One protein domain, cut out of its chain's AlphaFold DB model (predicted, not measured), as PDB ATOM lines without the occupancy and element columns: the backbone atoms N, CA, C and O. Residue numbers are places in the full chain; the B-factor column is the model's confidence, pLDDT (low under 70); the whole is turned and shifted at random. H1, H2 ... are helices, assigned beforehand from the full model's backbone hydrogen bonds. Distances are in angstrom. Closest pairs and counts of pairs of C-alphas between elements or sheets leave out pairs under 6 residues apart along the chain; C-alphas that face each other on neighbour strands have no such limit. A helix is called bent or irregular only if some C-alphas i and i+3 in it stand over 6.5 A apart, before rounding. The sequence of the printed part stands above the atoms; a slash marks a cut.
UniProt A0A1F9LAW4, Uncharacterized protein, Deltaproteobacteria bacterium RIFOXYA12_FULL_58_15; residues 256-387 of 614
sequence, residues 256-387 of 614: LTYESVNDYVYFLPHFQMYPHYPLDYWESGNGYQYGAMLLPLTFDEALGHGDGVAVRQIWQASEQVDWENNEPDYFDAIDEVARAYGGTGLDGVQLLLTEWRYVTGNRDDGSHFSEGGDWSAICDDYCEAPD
ATOM      1  N   LEU A 256     189.754 149.741 237.521       95.88
ATOM      2  CA  LEU A 256     189.044 148.766 238.359       95.88
ATOM      3  C   LEU A 256     187.771 148.179 237.706       95.88
ATOM      4  O   LEU A 256     187.286 147.126 238.130       95.88
ATOM      5  N   THR A 257     187.212 148.834 236.683       97.25
ATOM      6  CA  THR A 257     186.126 148.276 235.853       97.25
ATOM      7  C   THR A 257     186.672 147.450 234.682       97.25
ATOM      8  O   THR A 257     186.039 146.476 234.271       97.25
ATOM      9  N   TYR A 258     187.842 147.807 234.141       96.25
ATOM     10  CA  TYR A 258     188.402 147.234 232.918       96.25
ATOM     11  C   TYR A 258     189.946 147.114 232.962       96.25
ATOM     12  O   TYR A 258     190.622 147.694 232.121       96.25
ATOM     13  N   GLU A 259     190.480 146.253 233.843       92.19
ATOM     14  CA  GLU A 259     191.910 145.905 234.126       92.19
ATOM     15  C   GLU A 259     192.850 145.718 232.899       92.19
ATOM     16  O   GLU A 259     194.063 145.610 233.016       92.19
ATOM     17  N   SER A 260     192.310 145.636 231.681       91.69
ATOM     18  CA  SER A 260     193.080 145.527 230.426       91.69
ATOM     19  C   SER A 260     193.057 146.802 229.566       91.69
ATOM     20  O   SER A 260     193.391 146.751 228.378       91.69
ATOM     21  N   VAL A 261     192.621 147.927 230.144       93.00
ATOM     22  CA  VAL A 261     192.365 149.215 229.482       93.00
ATOM     23  C   VAL A 261     193.027 150.340 230.287       93.00
ATOM     24  O   VAL A 261     192.378 151.160 230.932       93.00
ATOM     25  N   ASN A 262     194.357 150.386 230.225       91.88
ATOM     26  CA  ASN A 262     195.221 151.292 230.994       91.88
ATOM     27  C   ASN A 262     195.177 152.765 230.504       91.88
ATOM     28  O   ASN A 262     196.184 153.472 230.533       91.88
ATOM     29  N   ASP A 263     194.024 153.247 230.022       92.19
ATOM     30  CA  ASP A 263     193.843 154.605 229.480       92.19
ATOM     31  C   ASP A 263     194.117 155.689 230.538       92.19
ATOM     32  O   ASP A 263     194.586 156.783 230.212       92.19
ATOM     33  N   TYR A 264     193.891 155.371 231.819       93.81
ATOM     34  CA  TYR A 264     194.163 156.256 232.954       93.81
ATOM     35  C   TYR A 264     195.635 156.710 233.022       93.81
ATOM     36  O   TYR A 264     195.931 157.815 233.489       93.81
ATOM     37  N   VAL A 265     196.567 155.899 232.497       95.25
ATOM     38  CA  VAL A 265     198.015 156.171 232.510       95.25
ATOM     39  C   VAL A 265     198.357 157.461 231.750       95.25
ATOM     40  O   VAL A 265     199.327 158.140 232.092       95.25
ATOM     41  N   TYR A 266     197.532 157.876 230.781       93.12
ATOM     42  CA  TYR A 266     197.715 159.147 230.072       93.12
ATOM     43  C   TYR A 266     197.515 160.390 230.955       93.12
ATOM     44  O   TYR A 266     198.038 161.455 230.618       93.12
ATOM     45  N   PHE A 267     196.821 160.276 232.093       95.44
ATOM     46  CA  PHE A 267     196.628 161.386 233.032       95.44
ATOM     47  C   PHE A 267     197.725 161.485 234.097       95.44
ATOM     48  O   PHE A 267     197.994 162.585 234.586       95.44
ATOM     49  N   LEU A 268     198.410 160.382 234.422       96.69
ATOM     50  CA  LEU A 268     199.451 160.344 235.458       96.69
ATOM     51  C   LEU A 268     200.534 161.436 235.307       96.69
ATOM     52  O   LEU A 268     200.866 162.047 236.327       96.69
ATOM     53  N   PRO A 269     201.033 161.792 234.099       96.75
ATOM     54  CA  PRO A 269     201.967 162.907 233.917       96.75
ATOM     55  C   PRO A 269     201.486 164.257 234.460       96.75
ATOM     56  O   PRO A 269     202.301 165.050 234.934       96.75
ATOM     57  N   HIS A 270     200.179 164.532 234.418       95.69
ATOM     58  CA  HIS A 270     199.625 165.801 234.895       95.69
ATOM     59  C   HIS A 270     199.680 165.930 236.421       95.69
ATOM     60  O   HIS A 270     199.809 167.040 236.926       95.69
ATOM     61  N   PHE A 271     199.643 164.812 237.146       97.38
ATOM     62  CA  PHE A 271     199.763 164.777 238.603       97.38
ATOM     63  C   PHE A 271     201.214 164.568 239.048       97.38
ATOM     64  O   PHE A 271     201.729 165.312 239.887       97.38
ATOM     65  N   GLN A 272     201.909 163.587 238.460       97.31
ATOM     66  CA  GLN A 272     203.260 163.181 238.854       97.31
ATOM     67  C   GLN A 272     204.303 164.275 238.646       97.31
ATOM     68  O   GLN A 272     205.130 164.466 239.533       97.31
ATOM     69  N   MET A 273     204.221 165.063 237.569       97.25
ATOM     70  CA  MET A 273     205.155 166.172 237.326       97.25
ATOM     71  C   MET A 273     204.979 167.366 238.281       97.25
ATOM     72  O   MET A 273     205.867 168.217 238.366       97.25
ATOM     73  N   TYR A 274     203.873 167.420 239.029       97.31
ATOM     74  CA  TYR A 274     203.505 168.523 239.920       97.31
ATOM     75  C   TYR A 274     203.270 168.027 241.364       97.31
ATOM     76  O   TYR A 274     202.215 168.269 241.952       97.31
ATOM     77  N   PRO A 275     204.247 167.340 241.997       97.81
ATOM     78  CA  PRO A 275     204.048 166.731 243.314       97.81
ATOM     79  C   PRO A 275     203.885 167.766 244.431       97.81
ATOM     80  O   PRO A 275     203.367 167.438 245.491       97.81
ATOM     81  N   HIS A 276     204.325 169.003 244.189       98.19
ATOM     82  CA  HIS A 276     204.305 170.111 245.135       98.19
ATOM     83  C   HIS A 276     202.956 170.846 245.193       98.19
ATOM     84  O   HIS A 276     202.793 171.696 246.066       98.19
ATOM     85  N   TYR A 277     202.016 170.543 244.291       97.81
ATOM     86  CA  TYR A 277     200.633 171.038 244.333       97.81
ATOM     87  C   TYR A 277     199.792 170.266 245.381       97.81
ATOM     88  O   TYR A 277     200.169 169.142 245.726       97.81
ATOM     89  N   PRO A 278     198.681 170.848 245.877       96.06
ATOM     90  CA  PRO A 278     197.699 170.157 246.724       96.06
ATOM     91  C   PRO A 278     197.064 168.942 246.035       96.06
ATOM     92  O   PRO A 278     196.964 168.909 244.811       96.06
ATOM     93  N   LEU A 279     196.577 167.966 246.808       95.19
ATOM     94  CA  LEU A 279     195.911 166.760 246.273       95.19
ATOM     95  C   LEU A 279     194.521 167.069 245.686       95.19
ATOM     96  O   LEU A 279     194.043 166.415 244.763       95.19
ATOM     97  N   ASP A 280     193.900 168.091 246.248       94.81
ATOM     98  CA  ASP A 280     192.610 168.700 245.956       94.81
ATOM     99  C   ASP A 280     192.678 169.770 244.850       94.81
ATOM    100  O   ASP A 280     191.640 170.263 244.411       94.81
ATOM    101  N   TYR A 281     193.870 170.089 244.331       94.75
ATOM    102  CA  TYR A 281     194.046 171.098 243.286       94.75
ATOM    103  C   TYR A 281     193.245 170.787 242.013       94.75
ATOM    104  O   TYR A 281     193.380 169.720 241.408       94.75
ATOM    105  N   TRP A 282     192.473 171.775 241.559       89.31
ATOM    106  CA  TRP A 282     191.667 171.702 240.346       89.31
ATOM    107  C   TRP A 282     191.845 172.953 239.475       89.31
ATOM    108  O   TRP A 282     191.811 174.085 239.952       89.31
ATOM    109  N   GLU A 283     191.967 172.761 238.159       84.38
ATOM    110  CA  GLU A 283     191.802 173.834 237.175       84.38
ATOM    111  C   GLU A 283     191.134 173.272 235.912       84.38
ATOM    112  O   GLU A 283     191.580 172.274 235.347       84.38
ATOM    113  N   SER A 284     190.067 173.919 235.431       80.94
ATOM    114  CA  SER A 284     189.368 173.466 234.221       80.94
ATOM    115  C   SER A 284     190.281 173.451 232.988       80.94
ATOM    116  O   SER A 284     190.918 174.451 232.643       80.94
ATOM    117  N   GLY A 285     190.307 172.311 232.295       77.50
ATOM    118  CA  GLY A 285     191.205 172.058 231.165       77.50
ATOM    119  C   GLY A 285     192.634 171.664 231.564       77.50
ATOM    120  O   GLY A 285     193.468 171.477 230.678       77.50
ATOM    121  N   ASN A 286     192.919 171.521 232.861       84.50
ATOM    122  CA  ASN A 286     194.092 170.820 233.376       84.50
ATOM    123  C   ASN A 286     193.767 169.320 233.548       84.50
ATOM    124  O   ASN A 286     192.603 168.930 233.659       84.50
ATOM    125  N   GLY A 287     194.800 168.476 233.539       91.44
ATOM    126  CA  GLY A 287     194.691 167.026 233.731       91.44
ATOM    127  C   GLY A 287     194.952 166.561 235.170       91.44
ATOM    128  O   GLY A 287     194.882 165.363 235.434       91.44
ATOM    129  N   TYR A 288     195.302 167.480 236.082       95.50
ATOM    130  CA  TYR A 288     195.822 167.167 237.419       95.50
ATOM    131  C   TYR A 288     194.875 166.273 238.230       95.50
ATOM    132  O   TYR A 288     195.300 165.234 238.725       95.50
ATOM    133  N   GLN A 289     193.594 166.637 238.295       94.81
ATOM    134  CA  GLN A 289     192.550 165.917 239.025       94.81
ATOM    135  C   GLN A 289     192.309 164.495 238.492       94.81
ATOM    136  O   GLN A 289     192.069 163.586 239.276       94.81
ATOM    137  N   TYR A 290     192.464 164.259 237.186       96.81
ATOM    138  CA  TYR A 290     192.386 162.906 236.625       96.81
ATOM    139  C   TYR A 290     193.616 162.081 237.044       96.81
ATOM    140  O   TYR A 290     193.500 160.964 237.540       96.81
ATOM    141  N   GLY A 291     194.820 162.659 236.933       97.00
ATOM    142  CA  GLY A 291     196.062 162.010 237.370       97.00
ATOM    143  C   GLY A 291     196.154 161.803 238.890       97.00
ATOM    144  O   GLY A 291     196.897 160.935 239.347       97.00
ATOM    145  N   ALA A 292     195.378 162.560 239.672       97.31
ATOM    146  CA  ALA A 292     195.248 162.409 241.117       97.31
ATOM    147  C   ALA A 292     194.547 161.104 241.534       97.31
ATOM    148  O   ALA A 292     194.503 160.807 242.725       97.31
ATOM    149  N   MET A 293     194.086 160.277 240.583       97.56
ATOM    150  CA  MET A 293     193.598 158.907 240.813       97.56
ATOM    151  C   MET A 293     194.583 158.002 241.576       97.56
ATOM    152  O   MET A 293     194.171 157.018 242.189       97.56
ATOM    153  N   LEU A 294     195.868 158.371 241.638       98.00
ATOM    154  CA  LEU A 294     196.835 157.719 242.523       98.00
ATOM    155  C   LEU A 294     196.468 157.845 244.015       98.00
ATOM    156  O   LEU A 294     196.884 156.992 244.787       98.00
ATOM    157  N   LEU A 295     195.687 158.849 244.439       97.88
ATOM    158  CA  LEU A 295     195.173 158.959 245.813       97.88
ATOM    159  C   LEU A 295     194.210 157.802 246.157       97.88
ATOM    160  O   LEU A 295     194.544 157.036 247.065       97.88
ATOM    161  N   PRO A 296     193.067 157.606 245.461       98.06
ATOM    162  CA  PRO A 296     192.214 156.442 245.695       98.06
ATOM    163  C   PRO A 296     192.915 155.110 245.389       98.06
ATOM    164  O   PRO A 296     192.692 154.153 246.127       98.06
ATOM    165  N   LEU A 297     193.821 155.042 244.403       97.25
ATOM    166  CA  LEU A 297     194.591 153.820 244.129       97.25
ATOM    167  C   LEU A 297     195.547 153.459 245.284       97.25
ATOM    168  O   LEU A 297     195.540 152.321 245.740       97.25
ATOM    169  N   THR A 298     196.314 154.415 245.831       97.06
ATOM    170  CA  THR A 298     197.129 154.175 247.040       97.06
ATOM    171  C   THR A 298     196.245 153.801 248.225       97.06
ATOM    172  O   THR A 298     196.618 152.929 249.005       97.06
ATOM    173  N   PHE A 299     195.074 154.421 248.381       96.75
ATOM    174  CA  PHE A 299     194.158 154.066 249.460       96.75
ATOM    175  C   PHE A 299     193.695 152.604 249.355       96.75
ATOM    176  O   PHE A 299     193.744 151.869 250.340       96.75
ATOM    177  N   ASP A 300     193.296 152.165 248.161       96.81
ATOM    178  CA  ASP A 300     192.751 150.826 247.945       96.81
ATOM    179  C   ASP A 300     193.815 149.718 247.914       96.81
ATOM    180  O   ASP A 300     193.567 148.639 248.445       96.81
ATOM    181  N   GLU A 301     195.007 149.967 247.363       96.31
ATOM    182  CA  GLU A 301     196.087 148.968 247.323       96.31
ATOM    183  C   GLU A 301     196.936 148.931 248.608       96.31
ATOM    184  O   GLU A 301     197.334 147.849 249.044       96.31
ATOM    185  N   ALA A 302     197.214 150.079 249.244       95.25
ATOM    186  CA  ALA A 302     198.103 150.143 250.413       95.25
ATOM    187  C   ALA A 302     197.382 149.948 251.758       95.25
ATOM    188  O   ALA A 302     198.005 149.503 252.728       95.25
ATOM    189  N   LEU A 303     196.092 150.304 251.845       94.94
ATOM    190  CA  LEU A 303     195.270 150.165 253.059       94.94
ATOM    191  C   LEU A 303     194.045 149.264 252.858       94.94
ATOM    192  O   LEU A 303     193.646 148.577 253.800       94.94
ATOM    193  N   GLY A 304     193.445 149.298 251.666       93.56
ATOM    194  CA  GLY A 304     192.290 148.499 251.266       93.56
ATOM    195  C   GLY A 304     192.646 147.067 250.858       93.56
ATOM    196  O   GLY A 304     193.448 146.391 251.513       93.56
ATOM    197  N   HIS A 305     191.978 146.570 249.815       94.12
ATOM    198  CA  HIS A 305     192.134 145.204 249.297       94.12
ATOM    199  C   HIS A 305     192.334 145.138 247.768       94.12
ATOM    200  O   HIS A 305     192.377 144.031 247.230       94.12
ATOM    201  N   GLY A 306     192.457 146.279 247.076       95.56
ATOM    202  CA  GLY A 306     192.436 146.339 245.608       95.56
ATOM    203  C   GLY A 306     191.077 145.936 245.016       95.56
ATOM    204  O   GLY A 306     191.027 145.239 244.005       95.56
ATOM    205  N   ASP A 307     189.975 146.275 245.695       95.88
ATOM    206  CA  ASP A 307     188.610 145.853 245.346       95.88
ATOM    207  C   ASP A 307     187.591 147.006 245.246       95.88
ATOM    208  O   ASP A 307     186.398 146.756 245.051       95.88
ATOM    209  N   GLY A 308     188.026 148.263 245.392       97.25
ATOM    210  CA  GLY A 308     187.183 149.464 245.358       97.25
ATOM    211  C   GLY A 308     186.215 149.637 246.529       97.25
ATOM    212  O   GLY A 308     185.586 150.693 246.656       97.25
ATOM    213  N   VAL A 309     186.108 148.661 247.436       98.06
ATOM    214  CA  VAL A 309     185.213 148.727 248.601       98.06
ATOM    215  C   VAL A 309     185.702 149.776 249.602       98.06
ATOM    216  O   VAL A 309     184.880 150.393 250.289       98.06
ATOM    217  N   ALA A 310     187.015 150.019 249.667       96.69
ATOM    218  CA  ALA A 310     187.619 151.054 250.504       96.69
ATOM    219  C   ALA A 310     187.316 152.471 249.975       96.69
ATOM    220  O   ALA A 310     186.839 153.319 250.728       96.69
ATOM    221  N   VAL A 311     187.495 152.713 248.670       98.19
ATOM    222  CA  VAL A 311     187.225 154.020 248.032       98.19
ATOM    223  C   VAL A 311     185.733 154.362 248.061       98.19
ATOM    224  O   VAL A 311     185.357 155.482 248.404       98.19
ATOM    225  N   ARG A 312     184.855 153.382 247.811       98.12
ATOM    226  CA  ARG A 312     183.400 153.566 247.940       98.12
ATOM    227  C   ARG A 312     182.966 153.885 249.375       98.12
ATOM    228  O   ARG A 312     181.939 154.529 249.569       98.12
ATOM    229  N   GLN A 313     183.720 153.462 250.392       98.50
ATOM    230  CA  GLN A 313     183.429 153.839 251.780       98.50
ATOM    231  C   GLN A 313     183.764 155.296 252.098       98.50
ATOM    232  O   GLN A 313     183.070 155.854 252.940       98.50
ATOM    233  N   ILE A 314     184.713 155.933 251.404       98.50
ATOM    234  CA  ILE A 314     184.944 157.386 251.519       98.50
ATOM    235  C   ILE A 314     183.683 158.127 251.044       98.50
ATOM    236  O   ILE A 314     183.074 158.845 251.828       98.50
ATOM    237  N   TRP A 315     183.191 157.807 249.840       98.50
ATOM    238  CA  TRP A 315     181.906 158.298 249.307       98.50
ATOM    239  C   TRP A 315     180.684 158.004 250.192       98.50
ATOM    240  O   TRP A 315     179.648 158.644 250.051       98.50
ATOM    241  N   GLN A 316     180.755 157.007 251.077       98.12
ATOM    242  CA  GLN A 316     179.680 156.709 252.026       98.12
ATOM    243  C   GLN A 316     179.841 157.453 253.363       98.12
ATOM    244  O   GLN A 316     178.857 157.624 254.082       98.12
ATOM    245  N   ALA A 317     181.067 157.839 253.718       98.06
ATOM    246  CA  ALA A 317     181.386 158.580 254.931       98.06
ATOM    247  C   ALA A 317     181.182 160.094 254.752       98.06
ATOM    248  O   ALA A 317     180.803 160.742 255.724       98.06
ATOM    249  N   SER A 318     181.330 160.629 253.531       97.00
ATOM    250  CA  SER A 318     181.044 162.041 253.240       97.00
ATOM    251  C   SER A 318     179.565 162.382 252.987       97.00
ATOM    252  O   SER A 318     179.239 163.549 252.839       97.00
ATOM    253  N   GLU A 319     178.638 161.407 253.001       96.06
ATOM    254  CA  GLU A 319     177.194 161.644 252.773       96.06
ATOM    255  C   GLU A 319     176.573 162.649 253.773       96.06
ATOM    256  O   GLU A 319     176.087 162.267 254.846       96.06
ATOM    257  N   GLN A 320     176.527 163.929 253.396       92.38
ATOM    258  CA  GLN A 320     176.052 165.027 254.245       92.38
ATOM    259  C   GLN A 320     174.566 165.361 254.043       92.38
ATOM    260  O   GLN A 320     173.864 164.702 253.285       92.38
ATOM    261  N   VAL A 321     174.047 166.385 254.737       88.69
ATOM    262  CA  VAL A 321     172.605 166.730 254.745       88.69
ATOM    263  C   VAL A 321     172.265 168.185 254.392       88.69
ATOM    264  O   VAL A 321     171.087 168.551 254.413       88.69
ATOM    265  N   ASP A 322     173.253 169.028 254.084       85.12
ATOM    266  CA  ASP A 322     173.028 170.388 253.586       85.12
ATOM    267  C   ASP A 322     174.037 170.784 252.503       85.12
ATOM    268  O   ASP A 322     175.064 170.145 252.330       85.12
ATOM    269  N   TRP A 323     173.709 171.820 251.734       87.62
ATOM    270  CA  TRP A 323     174.562 172.330 250.655       87.62
ATOM    271  C   TRP A 323     175.426 173.522 251.088       87.62
ATOM    272  O   TRP A 323     176.169 174.053 250.261       87.62
ATOM    273  N   GLU A 324     175.275 174.015 252.324       82.38
ATOM    274  CA  GLU A 324     175.849 175.294 252.754       82.38
ATOM    275  C   GLU A 324     177.340 175.184 253.111       82.38
ATOM    276  O   GLU A 324     178.032 176.191 252.958       82.38
ATOM    277  N   ASN A 325     177.837 174.010 253.543       83.31
ATOM    278  CA  ASN A 325     179.180 173.887 254.143       83.31
ATOM    279  C   ASN A 325     180.097 172.755 253.607       83.31
ATOM    280  O   ASN A 325     181.263 172.774 253.961       83.31
ATOM    281  N   ASN A 326     179.615 171.815 252.778       91.50
ATOM    282  CA  ASN A 326     180.346 170.598 252.346       91.50
ATOM    283  C   ASN A 326     180.932 169.743 253.496       91.50
ATOM    284  O   ASN A 326     182.107 169.412 253.487       91.50
ATOM    285  N   GLU A 327     180.132 169.415 254.513       93.06
ATOM    286  CA  GLU A 327     180.628 168.879 255.794       93.06
ATOM    287  C   GLU A 327     179.846 167.624 256.248       93.06
ATOM    288  O   GLU A 327     178.636 167.726 256.506       93.06
ATOM    289  N   PRO A 328     180.491 166.449 256.426       95.00
ATOM    290  CA  PRO A 328     181.933 166.190 256.293       95.00
ATOM    291  C   PRO A 328     182.400 166.097 254.833       95.00
ATOM    292  O   PRO A 328     181.772 165.415 254.026       95.00
ATOM    293  N   ASP A 329     183.534 166.726 254.524       95.31
ATOM    294  CA  ASP A 329     184.168 166.662 253.202       95.31
ATOM    295  C   ASP A 329     184.888 165.315 252.942       95.31
ATOM    296  O   ASP A 329     185.050 164.462 253.829       95.31
ATOM    297  N   TYR A 330     185.379 165.118 251.714       96.38
ATOM    298  CA  TYR A 330     186.111 163.902 251.352       96.38
ATOM    299  C   TYR A 330     187.477 163.718 252.051       96.38
ATOM    300  O   TYR A 330     187.967 162.590 252.127       96.38
ATOM    301  N   PHE A 331     188.111 164.772 252.574       97.25
ATOM    302  CA  PHE A 331     189.335 164.695 253.385       97.25
ATOM    303  C   PHE A 331     189.035 164.187 254.805       97.25
ATOM    304  O   PHE A 331     189.768 163.324 255.304       97.25
ATOM    305  N   ASP A 332     187.951 164.646 255.430       97.25
ATOM    306  CA  ASP A 332     187.471 164.165 256.733       97.25
ATOM    307  C   ASP A 332     186.949 162.716 256.610       97.25
ATOM    308  O   ASP A 332     187.264 161.850 257.434       97.25
ATOM    309  N   ALA A 333     186.283 162.386 255.497       98.00
ATOM    310  CA  ALA A 333     185.916 161.013 255.143       98.00
ATOM    311  C   ALA A 333     187.138 160.101 254.893       98.00
ATOM    312  O   ALA A 333     187.149 158.949 255.339       98.00
ATOM    313  N   ILE A 334     188.200 160.597 254.239       98.00
ATOM    314  CA  ILE A 334     189.487 159.883 254.149       98.00
ATOM    315  C   ILE A 334     190.061 159.652 255.552       98.00
ATOM    316  O   ILE A 334     190.550 158.554 255.823       98.00
ATOM    317  N   ASP A 335     189.995 160.631 256.459       97.81
ATOM    318  CA  ASP A 335     190.500 160.483 257.826       97.81
ATOM    319  C   ASP A 335     189.719 159.430 258.636       97.81
ATOM    320  O   ASP A 335     190.350 158.608 259.307       97.81
ATOM    321  N   GLU A 336     188.384 159.367 258.536       98.00
ATOM    322  CA  GLU A 336     187.590 158.304 259.179       98.00
ATOM    323  C   GLU A 336     187.915 156.916 258.598       98.00
ATOM    324  O   GLU A 336     188.241 155.982 259.343       98.00
ATOM    325  N   VAL A 337     187.869 156.751 257.272       98.31
ATOM    326  CA  VAL A 337     188.022 155.423 256.651       98.31
ATOM    327  C   VAL A 337     189.476 154.929 256.772       98.31
ATOM    328  O   VAL A 337     189.704 153.743 257.030       98.31
ATOM    329  N   ALA A 338     190.475 155.822 256.738       97.75
ATOM    330  CA  ALA A 338     191.874 155.494 257.044       97.75
ATOM    331  C   ALA A 338     192.070 154.970 258.479       97.75
ATOM    332  O   ALA A 338     192.917 154.094 258.715       97.75
ATOM    333  N   ARG A 339     191.285 155.470 259.446       97.44
ATOM    334  CA  ARG A 339     191.287 154.979 260.837       97.44
ATOM    335  C   ARG A 339     190.660 153.597 260.948       97.44
ATOM    336  O   ARG A 339     191.153 152.790 261.736       97.44
ATOM    337  N   ALA A 340     189.623 153.314 260.161       96.69
ATOM    338  CA  ALA A 340     188.968 152.010 260.127       96.69
ATOM    339  C   ALA A 340     189.856 150.911 259.510       96.69
ATOM    340  O   ALA A 340     189.943 149.822 260.075       96.69
ATOM    341  N   TYR A 341     190.535 151.205 258.395       94.19
ATOM    342  CA  TYR A 341     191.385 150.244 257.675       94.19
ATOM    343  C   TYR A 341     192.805 150.141 258.256       94.19
ATOM    344  O   TYR A 341     193.217 149.080 258.727       94.19
ATOM    345  N   GLY A 342     193.564 151.241 258.245       88.12
ATOM    346  CA  GLY A 342     194.987 151.249 258.606       88.12
ATOM    347  C   GLY A 342     195.294 151.628 260.057       88.12
ATOM    348  O   GLY A 342     196.450 151.567 260.475       88.12
ATOM    349  N   GLY A 343     194.298 152.093 260.823       91.88
ATOM    350  CA  GLY A 343     194.535 152.765 262.108       91.88
ATOM    351  C   GLY A 343     195.314 154.084 261.972       91.88
ATOM    352  O   GLY A 343     195.870 154.576 262.956       91.88
ATOM    353  N   THR A 344     195.380 154.631 260.755       92.06
ATOM    354  CA  THR A 344     196.106 155.855 260.390       92.06
ATOM    355  C   THR A 344     195.119 157.006 260.173       92.06
ATOM    356  O   THR A 344     193.986 156.902 260.620       92.06
ATOM    357  N   GLY A 345     195.512 158.134 259.589       96.19
ATOM    358  CA  GLY A 345     194.596 159.229 259.220       96.19
ATOM    359  C   GLY A 345     194.974 159.851 257.881       96.19
ATOM    360  O   GLY A 345     195.899 159.352 257.240       96.19
ATOM    361  N   LEU A 346     194.342 160.965 257.507       97.12
ATOM    362  CA  LEU A 346     194.657 161.727 256.289       97.12
ATOM    363  C   LEU A 346     196.163 162.029 256.174       97.12
ATOM    364  O   LEU A 346     196.777 161.712 255.159       97.12
ATOM    365  N   ASP A 347     196.792 162.514 257.253       97.19
ATOM    366  CA  ASP A 347     198.249 162.721 257.360       97.19
ATOM    367  C   ASP A 347     199.072 161.483 256.948       97.19
ATOM    368  O   ASP A 347     200.153 161.598 256.375       97.19
ATOM    369  N   GLY A 348     198.581 160.284 257.272       97.25
ATOM    370  CA  GLY A 348     199.245 159.015 256.984       97.25
ATOM    371  C   GLY A 348     198.926 158.452 255.601       97.25
ATOM    372  O   GLY A 348     199.803 157.842 254.997       97.25
ATOM    373  N   VAL A 349     197.723 158.702 255.075       97.50
ATOM    374  CA  VAL A 349     197.387 158.456 253.661       97.50
ATOM    375  C   VAL A 349     198.254 159.343 252.769       97.50
ATOM    376  O   VAL A 349     198.820 158.855 251.798       97.50
ATOM    377  N   GLN A 350     198.452 160.612 253.137       97.81
ATOM    378  CA  GLN A 350     199.349 161.516 252.420       97.81
ATOM    379  C   GLN A 350     200.805 161.033 252.464       97.81
ATOM    380  O   GLN A 350     201.465 161.074 251.434       97.81
ATOM    381  N   LEU A 351     201.310 160.544 253.606       98.06
ATOM    382  CA  LEU A 351     202.654 159.947 253.680       98.06
ATOM    383  C   LEU A 351     202.789 158.706 252.781       98.06
ATOM    384  O   LEU A 351     203.740 158.627 252.007       98.06
ATOM    385  N   LEU A 352     201.822 157.781 252.826       97.88
ATOM    386  CA  LEU A 352     201.790 156.622 251.927       97.88
ATOM    387  C   LEU A 352     201.754 157.056 250.457       97.88
ATOM    388  O   LEU A 352     202.496 156.519 249.649       97.88
ATOM    389  N   LEU A 353     200.969 158.076 250.110       98.25
ATOM    390  CA  LEU A 353     200.915 158.609 248.751       98.25
ATOM    391  C   LEU A 353     202.231 159.292 248.342       98.25
ATOM    392  O   LEU A 353     202.681 159.106 247.215       98.25
ATOM    393  N   THR A 354     202.882 160.052 249.229       98.50
ATOM    394  CA  THR A 354     204.217 160.633 248.986       98.50
ATOM    395  C   THR A 354     205.259 159.536 248.719       98.50
ATOM    396  O   THR A 354     206.138 159.691 247.874       98.50
ATOM    397  N   GLU A 355     205.160 158.412 249.422       98.19
ATOM    398  CA  GLU A 355     206.017 157.240 249.254       98.19
ATOM    399  C   GLU A 355     205.732 156.509 247.932       98.19
ATOM    400  O   GLU A 355     206.606 156.422 247.067       98.19
ATOM    401  N   TRP A 356     204.489 156.075 247.727       98.12
ATOM    402  CA  TRP A 356     204.056 155.276 246.582       98.12
ATOM    403  C   TRP A 356     204.207 156.027 245.254       98.12
ATOM    404  O   TRP A 356     204.685 155.451 244.283       98.12
ATOM    405  N   ARG A 357     203.924 157.338 245.209       96.50
ATOM    406  CA  ARG A 357     204.167 158.183 244.020       96.50
ATOM    407  C   ARG A 357     205.634 158.282 243.615       96.50
ATOM    408  O   ARG A 357     205.917 158.628 242.466       96.50
ATOM    409  N   TYR A 358     206.568 158.064 244.541       97.88
ATOM    410  CA  TYR A 358     207.994 158.145 244.245       97.88
ATOM    411  C   TYR A 358     208.571 156.802 243.773       97.88
ATOM    412  O   TYR A 358     209.528 156.807 242.995       97.88
ATOM    413  N   VAL A 359     208.003 155.670 244.201       97.19
ATOM    414  CA  VAL A 359     208.467 154.308 243.871       97.19
ATOM    415  C   VAL A 359     207.678 153.752 242.673       97.19
ATOM    416  O   VAL A 359     206.935 152.784 242.777       97.19
ATOM    417  N   THR A 360     207.822 154.414 241.519       96.69
ATOM    418  CA  THR A 360     207.130 154.087 240.255       96.69
ATOM    419  C   THR A 360     208.119 153.994 239.087       96.69
ATOM    420  O   THR A 360     209.271 154.421 239.198       96.69
ATOM    421  N   GLY A 361     207.691 153.447 237.946       94.44
ATOM    422  CA  GLY A 361     208.472 153.415 236.708       94.44
ATOM    423  C   GLY A 361     209.817 152.700 236.867       94.44
ATOM    424  O   GLY A 361     209.880 151.571 237.344       94.44
ATOM    425  N   ASN A 362     210.923 153.364 236.518       92.81
ATOM    426  CA  ASN A 362     212.280 152.830 236.699       92.81
ATOM    427  C   ASN A 362     212.702 152.717 238.178       92.81
ATOM    428  O   ASN A 362     213.791 152.207 238.468       92.81
ATOM    429  N   ARG A 363     211.890 153.233 239.108       94.62
ATOM    430  CA  ARG A 363     212.100 153.166 240.560       94.62
ATOM    431  C   ARG A 363     211.168 152.183 241.262       94.62
ATOM    432  O   ARG A 363     211.340 152.026 242.466       94.62
ATOM    433  N   ASP A 364     210.251 151.534 240.540       95.50
ATOM    434  CA  ASP A 364     209.446 150.428 241.063       95.50
ATOM    435  C   ASP A 364     210.332 149.322 241.674       95.50
ATOM    436  O   ASP A 364     211.445 149.036 241.216       95.50
ATOM    437  N   ASP A 365     209.818 148.706 242.734       95.19
ATOM    438  CA  ASP A 365     210.442 147.620 243.481       95.19
ATOM    439  C   ASP A 365     209.560 146.358 243.587       95.19
ATOM    440  O   ASP A 365     209.940 145.397 244.270       95.19
ATOM    441  N   GLY A 366     208.398 146.348 242.922       94.75
ATOM    442  CA  GLY A 366     207.407 145.274 242.963       94.75
ATOM    443  C   GLY A 366     206.702 145.120 244.314       94.75
ATOM    444  O   GLY A 366     206.232 144.025 244.623       94.75
ATOM    445  N   SER A 367     206.699 146.169 245.149       95.12
ATOM    446  CA  SER A 367     206.106 146.183 246.500       95.12
ATOM    447  C   SER A 367     205.152 147.361 246.759       95.12
ATOM    448  O   SER A 367     204.632 147.466 247.869       95.12
ATOM    449  N   HIS A 368     204.943 148.229 245.763       95.75
ATOM    450  CA  HIS A 368     204.033 149.381 245.803       95.75
ATOM    451  C   HIS A 368     202.869 149.137 244.821       95.75
ATOM    452  O   HIS A 368     202.264 148.067 244.879       95.75
ATOM    453  N   PHE A 369     202.562 150.084 243.923       96.19
ATOM    454  CA  PHE A 369     201.464 149.953 242.956       96.19
ATOM    455  C   PHE A 369     201.589 148.699 242.081       96.19
ATOM    456  O   PHE A 369     202.664 148.446 241.530       96.19
ATOM    457  N   SER A 370     200.493 147.962 241.883       95.06
ATOM    458  CA  SER A 370     200.503 146.697 241.126       95.06
ATOM    459  C   SER A 370     200.990 146.839 239.674       95.06
ATOM    460  O   SER A 370     201.777 146.013 239.208       95.06
ATOM    461  N   GLU A 371     200.594 147.916 238.987       94.81
ATOM    462  CA  GLU A 371     201.052 148.271 237.632       94.81
ATOM    463  C   GLU A 371     202.254 149.242 237.608       94.81
ATOM    464  O   GLU A 371     202.729 149.630 236.536       94.81
ATOM    465  N   GLY A 372     202.771 149.651 238.773       95.50
ATOM    466  CA  GLY A 372     203.628 150.835 238.927       95.50
ATOM    467  C   GLY A 372     204.898 150.857 238.070       95.50
ATOM    468  O   GLY A 372     205.337 151.930 237.645       95.50
ATOM    469  N   GLY A 373     205.489 149.692 237.785       95.25
ATOM    470  CA  GLY A 373     206.653 149.559 236.902       95.25
ATOM    471  C   GLY A 373     206.326 149.647 235.403       95.25
ATOM    472  O   GLY A 373     207.119 150.199 234.629       95.25
ATOM    473  N   ASP A 374     205.157 149.158 234.976       94.62
ATOM    474  CA  ASP A 374     204.772 149.065 233.558       94.62
ATOM    475  C   ASP A 374     204.376 150.430 232.958       94.62
ATOM    476  O   ASP A 374     204.551 150.642 231.754       94.62
ATOM    477  N   TRP A 375     203.967 151.410 233.780       95.00
ATOM    478  CA  TRP A 375     203.682 152.791 233.344       95.00
ATOM    479  C   TRP A 375     204.836 153.422 232.546       95.00
ATOM    480  O   TRP A 375     204.610 154.144 231.572       95.00
ATOM    481  N   SER A 376     206.086 153.087 232.890       91.00
ATOM    482  CA  SER A 376     207.286 153.556 232.180       91.00
ATOM    483  C   SER A 376     207.284 153.238 230.674       91.00
ATOM    484  O   SER A 376     207.901 153.960 229.894       91.00
ATOM    485  N   ALA A 377     206.549 152.210 230.232       91.69
ATOM    486  CA  ALA A 377     206.413 151.846 228.820       91.69
ATOM    487  C   ALA A 377     205.407 152.716 228.031       91.69
ATOM    488  O   ALA A 377     205.355 152.612 226.801       91.69
ATOM    489  N   ILE A 378     204.609 153.544 228.716       89.56
ATOM    490  CA  ILE A 378     203.548 154.390 228.139       89.56
ATOM    491  C   ILE A 378     203.934 155.876 228.197       89.56
ATOM    492  O   ILE A 378     203.720 156.601 227.225       89.56
ATOM    493  N   CYS A 379     204.515 156.319 229.316       89.88
ATOM    494  CA  CYS A 379     204.784 157.730 229.619       89.88
ATOM    495  C   CYS A 379     206.265 158.067 229.889       89.88
ATOM    496  O   CYS A 379     206.552 159.206 230.259       89.88
ATOM    497  N   ASP A 380     207.207 157.136 229.681       90.88
ATOM    498  CA  ASP A 380     208.627 157.301 230.039       90.88
ATOM    499  C   ASP A 380     208.777 157.831 231.498       90.88
ATOM    500  O   ASP A 380     207.987 157.498 232.385       90.88
ATOM    501  N   ASP A 381     209.763 158.700 231.746       88.25
ATOM    502  CA  ASP A 381     210.047 159.321 233.047       88.25
ATOM    503  C   ASP A 381     208.908 160.234 233.573       88.25
ATOM    504  O   ASP A 381     208.959 160.662 234.723       88.25
ATOM    505  N   TYR A 382     207.878 160.572 232.778       93.19
ATOM    506  CA  TYR A 382     206.824 161.517 233.198       93.19
ATOM    507  C   TYR A 382     205.819 160.929 234.204       93.19
ATOM    508  O   TYR A 382     205.092 161.684 234.848       93.19
ATOM    509  N   CYS A 383     205.772 159.602 234.356       92.44
ATOM    510  CA  CYS A 383     204.986 158.925 235.396       92.44
ATOM    511  C   CYS A 383     205.774 158.682 236.700       92.44
ATOM    512  O   CYS A 383     205.250 158.100 237.656       92.44
ATOM    513  N   GLU A 384     207.017 159.161 236.771       95.44
ATOM    514  CA  GLU A 384     207.809 159.228 237.996       95.44
ATOM    515  C   GLU A 384     207.732 160.631 238.604       95.44
ATOM    516  O   GLU A 384     207.930 161.632 237.916       95.44
ATOM    517  N   ALA A 385     207.501 160.731 239.917       96.81
ATOM    518  CA  ALA A 385     207.563 162.029 240.583       96.81
ATOM    519  C   ALA A 385     208.988 162.634 240.474       96.81
ATOM    520  O   ALA A 385     209.964 161.918 240.735       96.81
ATOM    521  N   PRO A 386     209.148 163.919 240.099       97.31
ATOM    522  CA  PRO A 386     210.455 164.526 239.877       97.31
ATOM    523  C   PRO A 386     211.163 164.904 241.183       97.31
ATOM    524  O   PRO A 386     210.548 165.373 242.144       97.31
ATOM    525  N   ASP A 387     212.488 164.776 241.176       97.88
ATOM    526  CA  ASP A 387     213.371 165.297 242.219       97.88
ATOM    527  C   ASP A 387     213.418 166.842 242.180       97.88
ATOM    528  O   ASP A 387     213.727 167.424 241.139       97.88
TER     529      ASP A 387
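This is residues 256 to 387 of the 614 residues of an uncharacterized protein of Deltaproteobacteria bacterium RIFOXYA12_FULL_58_15 (UniProt A0A1F9LAW4). Two groups of helices sit one after the other along the longest axis: four longer ones, H4 to H7, make a crossed four-sided group, with H4 and H6 running side by side and H5 and H7 crossing them, and the short H1, H2, H3 and H8 cluster beyond H4. Three long loops cover much of the rest, and the one of residues 318 to 329 reaches outward past H5 and H6. You will find 132 residues with eight named helices, H1 to H8 in order, and no named strand. The class is all helix, though named elements hold 64 residues, under half. The whole is compact, with a radius of gyration of the C-alphas of 14.9 A and spans of 45 by 32 by 30 A.

Start at H6, residues 330 to 341; it touches H5, residues 309 to 317, at a steep tilt of 51 degrees, opposite ways, closest at the C-alphas of Ala 333 and Ala 317, 5.1 A apart. H6 also touches H7, residues 346 to 356, about perpendicular at 81 degrees, where the closest C-alphas, of Asp 335 and Leu 346, are 4.6 A apart. H7 touches H4, residues 294 to 303, about perpendicular at 82 degrees, with C-alphas 353 and 298 closest at 6.1 A. H4 touches H5 at a steep tilt of 69 degrees, only just short of perpendicular; C-alphas 300 and 310 are closest at 5.7 A. H2, residues 268 to 272, touches H3, residues 288 to 291, with C-alphas 268 and 291 closest at 4.2 A. H2 touches H8, residues 376 to 383, with C-alphas 269 and 382 closest at 5.1 A. H1, residues 262 to 266, touches H8, with C-alphas 266 and 379 closest at 7.2 A. H7 and H8 are apart. Every O i to N i+4 pair is within hydrogen-bond range in H2, H4, H5, H6 and H7; H1 has 0 of 1, with 2 of 2 O i to N i+3 pairs, H8 has 1 of 4, with 1 of 5, and H3 is too short for an i+4 pair.

Find C-alpha 330 at (186.111, 163.902, 251.352); from there H6 runs 15.9 A to C-alpha 341. H7 is 15.0 A long, H4 13.1 A and H5 12.3 A. H1 begins at C-alpha 262, (195.221, 151.292, 230.994), and H8 ends at C-alpha 383, (204.986, 158.925, 235.396). H8 is irregular: C-alphas 378 and 381 are 9.5 A apart.

The C-alphas farthest apart, of Asp 322 and Asn 362, are 46.2 A apart. The links H2 to H3, H5 to H6 and H7 to H8 are long. The printed part has no cut, its mean pLDDT is 94.9, and no printed residue is under 70.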